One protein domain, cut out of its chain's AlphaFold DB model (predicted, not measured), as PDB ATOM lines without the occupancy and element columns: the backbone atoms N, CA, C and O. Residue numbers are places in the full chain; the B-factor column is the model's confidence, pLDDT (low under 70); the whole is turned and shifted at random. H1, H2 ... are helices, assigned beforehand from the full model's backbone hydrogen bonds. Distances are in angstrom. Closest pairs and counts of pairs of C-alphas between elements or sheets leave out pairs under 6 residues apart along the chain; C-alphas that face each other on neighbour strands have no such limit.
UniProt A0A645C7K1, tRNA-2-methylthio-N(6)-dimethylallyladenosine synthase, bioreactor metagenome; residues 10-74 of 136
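What this domain is: This is residues 10 to 74 of the 136 residues of the protein "tRNA-2-methylthio-N(6)-dimethylallyladenosine synthase" of bioreactor metagenome (UniProt A0A645C7K1). A long helix, H2, has the shorter helix H1 side by side with part of its length, both running the same way, and a long link without a named element connects them. From the end of H1 the link runs back along H2 and turns round in a loop about residues 34 to 44 before it reaches the beginning of H2. The printed part has 65 residues with two named helices, H1 then H2, and no named strand; its class is all helix. The whole is loose, with a radius of gyration of the C-alphas of 14.4 A, and its outline is a rod of 46 by 21 by 18 A.

Where its parts are: Find C-alpha 10 at (17.768, 7.291, -28.156); here H1 begins, and it holds residues 10 to 22, 18.5 A from first to last C-alpha. Go on through residues 23 to 48, of which 39 to 41 are a short helical run without a name. At C-alpha 49, (5.351, -0.164, -39.596), H2 begins; its residues 49 to 73 cover 36.2 A and end at C-alpha 73, (36.985, -15.798, -31.556).

How they stand to each other: Look at Leu 16 and Leu 59: their C-alphas, 6.9 A apart, are the closest of H1 and H2, which touch. H2 touches H1 with residues 55 to 66 alone. Their lines stand at a shallow tilt of 18 degrees, and they run the same way. In H1 and H2 every O i to N i+4 pair is within hydrogen-bond range.

The domain as a whole: The two C-alphas farthest apart are those of Glu 42 and Arg 74, at 46.2 A. The link from H1 to H2, 26 residues, is long. The printed part has no cut, and no printed residue is under 70 in pLDDT; the mean of the printed part is 95.2.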
ATOM      1  N   GLU A  10      16.789   7.447 -29.228       97.88
ATOM      2  CA  GLU A  10      17.768   7.291 -28.156       97.88
ATOM      3  C   GLU A  10      17.608   5.941 -27.442       97.88
ATOM      4  O   GLU A  10      18.574   5.187 -27.359       97.88
ATOM      5  N   GLU A  11      16.393   5.572 -27.023       97.81
ATOM      6  CA  GLU A  11      16.116   4.271 -26.382       97.81
ATOM      7  C   GLU A  11      16.380   3.084 -27.327       97.81
ATOM      8  O   GLU A  11      16.866   2.021 -26.920       97.81
ATOM      9  N   TYR A  12      16.107   3.255 -28.624       97.94
ATOM     10  CA  TYR A  12      16.475   2.258 -29.627       97.94
ATOM     11  C   TYR A  12      18.004   2.091 -29.732       97.94
ATOM     12  O   TYR A  12      18.505   0.964 -29.768       97.94
ATOM     13  N   LYS A  13      18.773   3.185 -29.702       97.62
ATOM     14  CA  LYS A  13      20.245   3.120 -29.682       97.62
ATOM     15  C   LYS A  13      20.782   2.482 -28.405       97.62
ATOM     16  O   LYS A  13      21.690   1.661 -28.490       97.62
ATOM     17  N   GLU A  14      20.186   2.767 -27.250       97.31
ATOM     18  CA  GLU A  14      20.520   2.077 -25.997       97.31
ATOM     19  C   GLU A  14      20.309   0.557 -26.116       97.31
ATOM     20  O   GLU A  14      21.112  -0.232 -25.619       97.31
ATOM     21  N   THR A  15      19.283   0.117 -26.854       95.56
ATOM     22  CA  THR A  15      19.072  -1.311 -27.146       95.56
ATOM     23  C   THR A  15      20.226  -1.911 -27.962       95.56
ATOM     24  O   THR A  15      20.679  -3.023 -27.662       95.56
ATOM     25  N   LEU A  16      20.746  -1.187 -28.961       95.94
ATOM     26  CA  LEU A  16      21.932  -1.606 -29.722       95.94
ATOM     27  C   LEU A  16      23.180  -1.666 -28.832       95.94
ATOM     28  O   LEU A  16      23.954  -2.622 -28.913       95.94
ATOM     29  N   GLU A  17      23.360  -0.692 -27.940       96.75
ATOM     30  CA  GLU A  17      24.465  -0.683 -26.979       96.75
ATOM     31  C   GLU A  17      24.400  -1.876 -26.024       96.75
ATOM     32  O   GLU A  17      25.409  -2.536 -25.780       96.75
ATOM     33  N   VAL A  18      23.214  -2.213 -25.518       95.12
ATOM     34  CA  VAL A  18      23.012  -3.390 -24.664       95.12
ATOM     35  C   VAL A  18      23.418  -4.675 -25.392       95.12
ATOM     36  O   VAL A  18      24.145  -5.495 -24.823       95.12
ATOM     37  N   LEU A  19      23.041  -4.843 -26.664       94.44
ATOM     38  CA  LEU A  19      23.503  -5.981 -27.470       94.44
ATOM     39  C   LEU A  19      25.019  -5.968 -27.683       94.44
ATOM     40  O   LEU A  19      25.660  -7.012 -27.554       94.44
ATOM     41  N   SER A  20      25.595  -4.796 -27.952       95.38
ATOM     42  CA  SER A  20      27.040  -4.608 -28.129       95.38
ATOM     43  C   SER A  20      27.835  -5.033 -26.894       95.38
ATOM     44  O   SER A  20      28.896  -5.644 -27.019       95.38
ATOM     45  N   HIS A  21      27.312  -4.751 -25.698       96.12
ATOM     46  CA  HIS A  21      27.942  -5.130 -24.437       96.12
ATOM     47  C   HIS A  21      27.767  -6.616 -24.113       96.12
ATOM     48  O   HIS A  21      28.722  -7.259 -23.678       96.12
ATOM     49  N   MET A  22      26.571  -7.179 -24.320       95.69
ATOM     50  CA  MET A  22      26.301  -8.584 -23.987       95.69
ATOM     51  C   MET A  22      26.939  -9.567 -24.968       95.69
ATOM     52  O   MET A  22      27.323 -10.662 -24.566       95.69
ATOM     53  N   ARG A  23      27.048  -9.186 -26.247       95.38
ATOM     54  CA  ARG A  23      27.661  -9.987 -27.318       95.38
ATOM     55  C   ARG A  23      27.115 -11.415 -27.410       95.38
ATOM     56  O   ARG A  23      27.864 -12.377 -27.567       95.38
ATOM     57  N   CYS A  24      25.797 -11.559 -27.300       90.75
ATOM     58  CA  CYS A  24      25.131 -12.856 -27.366       90.75
ATOM     59  C   CYS A  24      25.397 -13.558 -28.708       90.75
ATOM     60  O   CYS A  24      25.412 -12.912 -29.754       90.75
ATOM     61  N   LEU A  25      25.534 -14.889 -28.703       89.31
ATOM     62  CA  LEU A  25      25.582 -15.678 -29.944       89.31
ATOM     63  C   LEU A  25      24.207 -15.759 -30.616       89.31
ATOM     64  O   LEU A  25      24.095 -15.641 -31.832       89.31
ATOM     65  N   GLU A  26      23.154 -15.925 -29.821       89.81
ATOM     66  CA  GLU A  26      21.777 -16.003 -30.298       89.81
ATOM     67  C   GLU A  26      20.920 -14.967 -29.568       89.81
ATOM     68  O   GLU A  26      21.053 -14.775 -28.358       89.81
ATOM     69  N   ALA A  27      20.036 -14.300 -30.308       92.44
ATOM     70  CA  ALA A  27      19.093 -13.328 -29.772       92.44
ATOM     71  C   ALA A  27      17.762 -13.422 -30.527       92.44
ATOM     72  O   ALA A  27      17.731 -13.443 -31.759       92.44
ATOM     73  N   PHE A  28      16.652 -13.457 -29.787       94.31
ATOM     74  CA  PHE A  28      15.316 -13.406 -30.375       94.31
ATOM     75  C   PHE A  28      14.911 -11.953 -30.604       94.31
ATOM     76  O   PHE A  28      14.738 -11.182 -29.659       94.31
ATOM     77  N   MET A  29      14.746 -11.589 -31.871       96.06
ATOM     78  CA  MET A  29      14.468 -10.222 -32.295       96.06
ATOM     79  C   MET A  29      13.126 -10.164 -33.014       96.06
ATOM     80  O   MET A  29      12.826 -10.979 -33.881       96.06
ATOM     81  N   TYR A  30      12.303  -9.206 -32.614       96.56
ATOM     82  CA  TYR A  30      10.988  -8.939 -33.180       96.56
ATOM     83  C   TYR A  30      10.623  -7.490 -32.880       96.56
ATOM     84  O   TYR A  30      11.057  -6.936 -31.863       96.56
ATOM     85  N   TYR A  31       9.817  -6.878 -33.741       96.75
ATOM     86  CA  TYR A  31       9.220  -5.586 -33.432       96.75
ATOM     87  C   TYR A  31       7.883  -5.760 -32.696       96.75
ATOM     88  O   TYR A  31       7.275  -6.835 -32.703       96.75
ATOM     89  N   TYR A  32       7.398  -4.691 -32.073       96.38
ATOM     90  CA  TYR A  32       6.089  -4.651 -31.436       96.38
ATOM     91  C   TYR A  32       4.947  -4.766 -32.460       96.38
ATOM     92  O   TYR A  32       4.775  -3.933 -33.360       96.38
ATOM     93  N   ASN A  33       4.129  -5.801 -32.287       93.75
ATOM     94  CA  ASN A  33       2.878  -5.982 -33.006       93.75
ATOM     95  C   ASN A  33       1.712  -5.762 -32.024       93.75
ATOM     96  O   ASN A  33       1.663  -6.483 -31.019       93.75
ATOM     97  N   PRO A  34       0.811  -4.787 -32.270       90.62
ATOM     98  CA  PRO A  34      -0.323  -4.532 -31.395       90.62
ATOM     99  C   PRO A  34      -1.177  -5.779 -31.172       90.62
ATOM    100  O   PRO A  34      -1.470  -6.534 -32.097       90.62
ATOM    101  N   ARG A  35      -1.588  -5.992 -29.923       92.75
ATOM    102  CA  ARG A  35      -2.483  -7.089 -29.545       92.75
ATOM    103  C   ARG A  35      -3.683  -6.523 -28.811       92.75
ATOM    104  O   ARG A  35      -3.517  -5.749 -27.862       92.75
ATOM    105  N   GLU A  36      -4.873  -6.927 -29.244       92.19
ATOM    106  CA  GLU A  36      -6.123  -6.574 -28.577       92.19
ATOM    107  C   GLU A  36      -6.072  -6.961 -27.090       92.19
ATOM    108  O   GLU A  36      -5.508  -7.990 -26.714       92.19
ATOM    109  N   GLY A  37      -6.627  -6.101 -26.233       90.56
ATOM    110  CA  GLY A  37      -6.638  -6.300 -24.781       90.56
ATOM    111  C   GLY A  37      -5.347  -5.910 -24.047       90.56
ATOM    112  O   GLY A  37      -5.260  -6.116 -22.838       90.56
ATOM    113  N   THR A  38      -4.348  -5.333 -24.727       91.81
ATOM    114  CA  THR A  38      -3.138  -4.790 -24.079       91.81
ATOM    115  C   THR A  38      -3.213  -3.272 -23.936       91.81
ATOM    116  O   THR A  38      -3.663  -2.597 -24.849       91.81
ATOM    117  N   LYS A  39      -2.694  -2.697 -22.842       92.62
ATOM    118  CA  LYS A  39      -2.627  -1.226 -22.680       92.62
ATOM    119  C   LYS A  39      -1.825  -0.534 -23.788       92.62
ATOM    120  O   LYS A  39      -2.095   0.608 -24.132       92.62
ATOM    121  N   ALA A  40      -0.847  -1.237 -24.356       92.19
ATOM    122  CA  ALA A  40       0.018  -0.702 -25.398       92.19
ATOM    123  C   ALA A  40      -0.728  -0.411 -26.715       92.19
ATOM    124  O   ALA A  40      -0.257   0.406 -27.499       92.19
ATOM    125  N   VAL A  41      -1.892  -1.025 -26.974       93.81
ATOM    126  CA  VAL A  41      -2.700  -0.704 -28.170       93.81
ATOM    127  C   VAL A  41      -3.369   0.672 -28.070       93.81
ATOM    128  O   VAL A  41      -3.622   1.302 -29.089       93.81
ATOM    129  N   GLU A  42      -3.625   1.150 -26.850       93.81
ATOM    130  CA  GLU A  42      -4.298   2.428 -26.580       93.81
ATOM    131  C   GLU A  42      -3.317   3.613 -26.528       93.81
ATOM    132  O   GLU A  42      -3.737   4.770 -26.495       93.81
ATOM    133  N   MET A  43      -2.006   3.346 -26.520       94.69
ATOM    134  CA  MET A  43      -0.977   4.387 -26.510       94.69
ATOM    135  C   MET A  43      -1.009   5.177 -27.822       94.69
ATOM    136  O   MET A  43      -1.016   4.588 -28.901       94.69
ATOM    137  N   GLN A  44      -1.002   6.510 -27.737       91.69
ATOM    138  CA  GLN A  44      -1.096   7.386 -28.917       91.69
ATOM    139  C   GLN A  44       0.200   7.433 -29.736       91.69
ATOM    140  O   GLN A  44       0.166   7.636 -30.947       91.69
ATOM    141  N   GLU A  45       1.339   7.202 -29.091       93.25
ATOM    142  CA  GLU A  45       2.681   7.313 -29.670       93.25
ATOM    143  C   GLU A  45       3.096   6.014 -30.381       93.25
ATOM    144  O   GLU A  45       4.155   5.445 -30.128       93.25
ATOM    145  N   GLN A  46       2.228   5.486 -31.246       95.44
ATOM    146  CA  GLN A  46       2.541   4.292 -32.033       95.44
ATOM    147  C   GLN A  46       3.642   4.590 -33.054       95.44
ATOM    148  O   GLN A  46       3.612   5.607 -33.746       95.44
ATOM    149  N   ILE A  47       4.567   3.646 -33.214       96.25
ATOM    150  CA  ILE A  47       5.596   3.709 -34.252       96.25
ATOM    151  C   ILE A  47       5.070   3.041 -35.522       96.25
ATOM    152  O   ILE A  47       4.535   1.925 -35.489       96.25
ATOM    153  N   GLY A  48       5.224   3.738 -36.650       96.25
ATOM    154  CA  GLY A  48       4.811   3.263 -37.966       96.25
ATOM    155  C   GLY A  48       5.509   1.963 -38.367       96.25
ATOM    156  O   GLY A  48       6.634   1.685 -37.958       96.25
ATOM    157  N   GLU A  49       4.841   1.147 -39.179       95.56
ATOM    158  CA  GLU A  49       5.351  -0.164 -39.596       95.56
ATOM    159  C   GLU A  49       6.708  -0.087 -40.307       95.56
ATOM    160  O   GLU A  49       7.582  -0.903 -40.029       95.56
ATOM    161  N   GLU A  50       6.906   0.929 -41.150       97.38
ATOM    162  CA  GLU A  50       8.173   1.178 -41.841       97.38
ATOM    163  C   GLU A  50       9.333   1.370 -40.854       97.38
ATOM    164  O   GLU A  50      10.358   0.700 -40.965       97.38
ATOM    165  N   GLU A  51       9.145   2.210 -39.835       97.44
ATOM    166  CA  GLU A  51      10.176   2.490 -38.834       97.44
ATOM    167  C   GLU A  51      10.446   1.271 -37.940       97.44
ATOM    168  O   GLU A  51      11.598   0.930 -37.672       97.44
ATOM    169  N   LYS A  52       9.401   0.532 -37.547       97.31
ATOM    170  CA  LYS A  52       9.561  -0.744 -36.827       97.31
ATOM    171  C   LYS A  52      10.343  -1.771 -37.646       97.31
ATOM    172  O   LYS A  52      11.177  -2.492 -37.096       97.31
ATOM    173  N   GLY A  53      10.072  -1.842 -38.950       98.00
ATOM    174  CA  GLY A  53      10.787  -2.699 -39.891       98.00
ATOM    175  C   GLY A  53      12.252  -2.296 -40.032       98.00
ATOM    176  O   GLY A  53      13.125  -3.154 -39.916       98.00
ATOM    177  N   ARG A  54      12.524  -0.995 -40.195       98.12
ATOM    178  CA  ARG A  54      13.880  -0.434 -40.255       98.12
ATOM    179  C   ARG A  54      14.692  -0.804 -39.014       98.12
ATOM    180  O   ARG A  54      15.772  -1.372 -39.151       98.12
ATOM    181  N   ARG A  55      14.146  -0.540 -37.821       98.31
ATOM    182  CA  ARG A  55      14.789  -0.852 -36.533       98.31
ATOM    183  C   ARG A  55      15.047  -2.346 -36.367       98.31
ATOM    184  O   ARG A  55      16.134  -2.747 -35.967       98.31
ATOM    185  N   LEU A  56      14.072  -3.198 -36.694       98.25
ATOM    186  CA  LEU A  56      14.265  -4.646 -36.608       98.25
ATOM    187  C   LEU A  56      15.368  -5.131 -37.558       98.25
ATOM    188  O   LEU A  56      16.181  -5.960 -37.158       98.25
ATOM    189  N   GLN A  57      15.400  -4.630 -38.794       98.25
ATOM    190  CA  GLN A  57      16.408  -5.025 -39.774       98.25
ATOM    191  C   GLN A  57      17.816  -4.608 -39.330       98.25
ATOM    192  O   GLN A  57      18.727  -5.432 -39.329       98.25
ATOM    193  N   GLU A  58      17.983  -3.368 -38.875       97.81
ATOM    194  CA  GLU A  58      19.261  -2.879 -38.351       97.81
ATOM    195  C   GLU A  58      19.717  -3.675 -37.115       97.81
ATOM    196  O   GLU A  58      20.879  -4.074 -37.035       97.81
ATOM    197  N   LEU A  59      18.800  -4.004 -36.198       97.38
ATOM    198  CA  LEU A  59      19.081  -4.861 -35.044       97.38
ATOM    199  C   LEU A  59      19.581  -6.257 -35.459       97.38
ATOM    200  O   LEU A  59      20.538  -6.776 -34.880       97.38
ATOM    201  N   ILE A  60      18.948  -6.857 -36.475       97.62
ATOM    202  CA  ILE A  60      19.330  -8.161 -37.033       97.62
ATOM    203  C   ILE A  60      20.735  -8.096 -37.639       97.62
ATOM    204  O   ILE A  60      21.566  -8.963 -37.360       97.62
ATOM    205  N   ASP A  61      21.024  -7.066 -38.431       97.31
ATOM    206  CA  ASP A  61      22.326  -6.898 -39.081       97.31
ATOM    207  C   ASP A  61      23.446  -6.648 -38.062       97.31
ATOM    208  O   ASP A  61      24.552  -7.198 -38.174       97.31
ATOM    209  N   PHE A  62      23.146  -5.896 -37.003       96.75
ATOM    210  CA  PHE A  62      24.056  -5.702 -35.883       96.75
ATOM    211  C   PHE A  62      24.357  -7.024 -35.158       96.75
ATOM    212  O   PHE A  62      25.520  -7.386 -34.961       96.75
ATOM    213  N   GLN A  63      23.324  -7.811 -34.846       97.38
ATOM    214  CA  GLN A  63      23.481  -9.128 -34.224       97.38
ATOM    215  C   GLN A  63      24.256 -10.111 -35.118       97.38
ATOM    216  O   GLN A  63      25.061 -10.893 -34.608       97.38
ATOM    217  N   HIS A  64      24.074 -10.074 -36.443       95.81
ATOM    218  CA  HIS A  64      24.869 -10.884 -37.373       95.81
ATOM    219  C   HIS A  64      26.364 -10.557 -37.297       95.81
ATOM    220  O   HIS A  64      27.199 -11.464 -37.374       95.81
ATOM    221  N   THR A  65      26.703  -9.280 -37.101       95.62
ATOM    222  CA  THR A  65      28.091  -8.838 -36.922       95.62
ATOM    223  C   THR A  65      28.680  -9.416 -35.635       95.62
ATOM    224  O   THR A  65      29.729 -10.062 -35.680       95.62
ATOM    225  N   ILE A  66      27.962  -9.294 -34.513       96.94
ATOM    226  CA  ILE A  66      28.355  -9.889 -33.224       96.94
ATOM    227  C   ILE A  66      28.544 -11.402 -33.356       96.94
ATOM    228  O   ILE A  66      29.588 -11.928 -32.973       96.94
ATOM    229  N   PHE A  67      27.569 -12.101 -33.938       94.94
ATOM    230  CA  PHE A  67      27.625 -13.549 -34.133       94.94
ATOM    231  C   PHE A  67      28.872 -13.966 -34.920       94.94
ATOM    232  O   PHE A  67      29.597 -14.871 -34.503       94.94
ATOM    233  N   ALA A  68      29.161 -13.294 -36.039       93.88
ATOM    234  CA  ALA A  68      30.332 -13.596 -36.854       93.88
ATOM    235  C   ALA A  68      31.648 -13.364 -36.090       93.88
ATOM    236  O   ALA A  68      32.584 -14.159 -36.213       93.88
ATOM    237  N   GLU A  69      31.727 -12.297 -35.295       95.44
ATOM    238  CA  GLU A  69      32.886 -11.987 -34.460       95.44
ATOM    239  C   GLU A  69      33.089 -13.026 -33.350       95.44
ATOM    240  O   GLU A  69      34.185 -13.574 -33.222       95.44
ATOM    241  N   GLU A  70      32.043 -13.355 -32.589       94.81
ATOM    242  CA  GLU A  70      32.121 -14.333 -31.498       94.81
ATOM    243  C   GLU A  70      32.439 -15.743 -32.005       94.81
ATOM    244  O   GLU A  70      33.306 -16.421 -31.448       94.81
ATOM    245  N   LYS A  71      31.838 -16.174 -33.124       93.88
ATOM    246  CA  LYS A  71      32.190 -17.461 -33.740       93.88
ATOM    247  C   LYS A  71      33.657 -17.519 -34.150       93.88
ATOM    248  O   LYS A  71      34.317 -18.533 -33.932       93.88
ATOM    249  N   ARG A  72      34.196 -16.444 -34.730       94.38
ATOM    250  CA  ARG A  72      35.615 -16.390 -35.117       94.38
ATOM    251  C   ARG A  72      36.545 -16.427 -33.908       94.38
ATOM    252  O   ARG A  72      37.569 -17.100 -33.979       94.38
ATOM    253  N   LYS A  73      36.194 -15.762 -32.801       94.19
ATOM    254  CA  LYS A  73      36.985 -15.798 -31.556       94.19
ATOM    255  C   LYS A  73      37.132 -17.208 -30.989       94.19
ATOM    256  O   LYS A  73      38.126 -17.497 -30.333       94.19
ATOM    257  N   ARG A  74      36.166 -18.089 -31.258       93.94
ATOM    258  CA  ARG A  74      36.190 -19.481 -30.799       93.94
ATOM    259  C   ARG A  74      37.112 -20.383 -31.627       93.94
ATOM    260  O   ARG A  74      37.438 -21.483 -31.178       93.94
TER     261      ARG A  74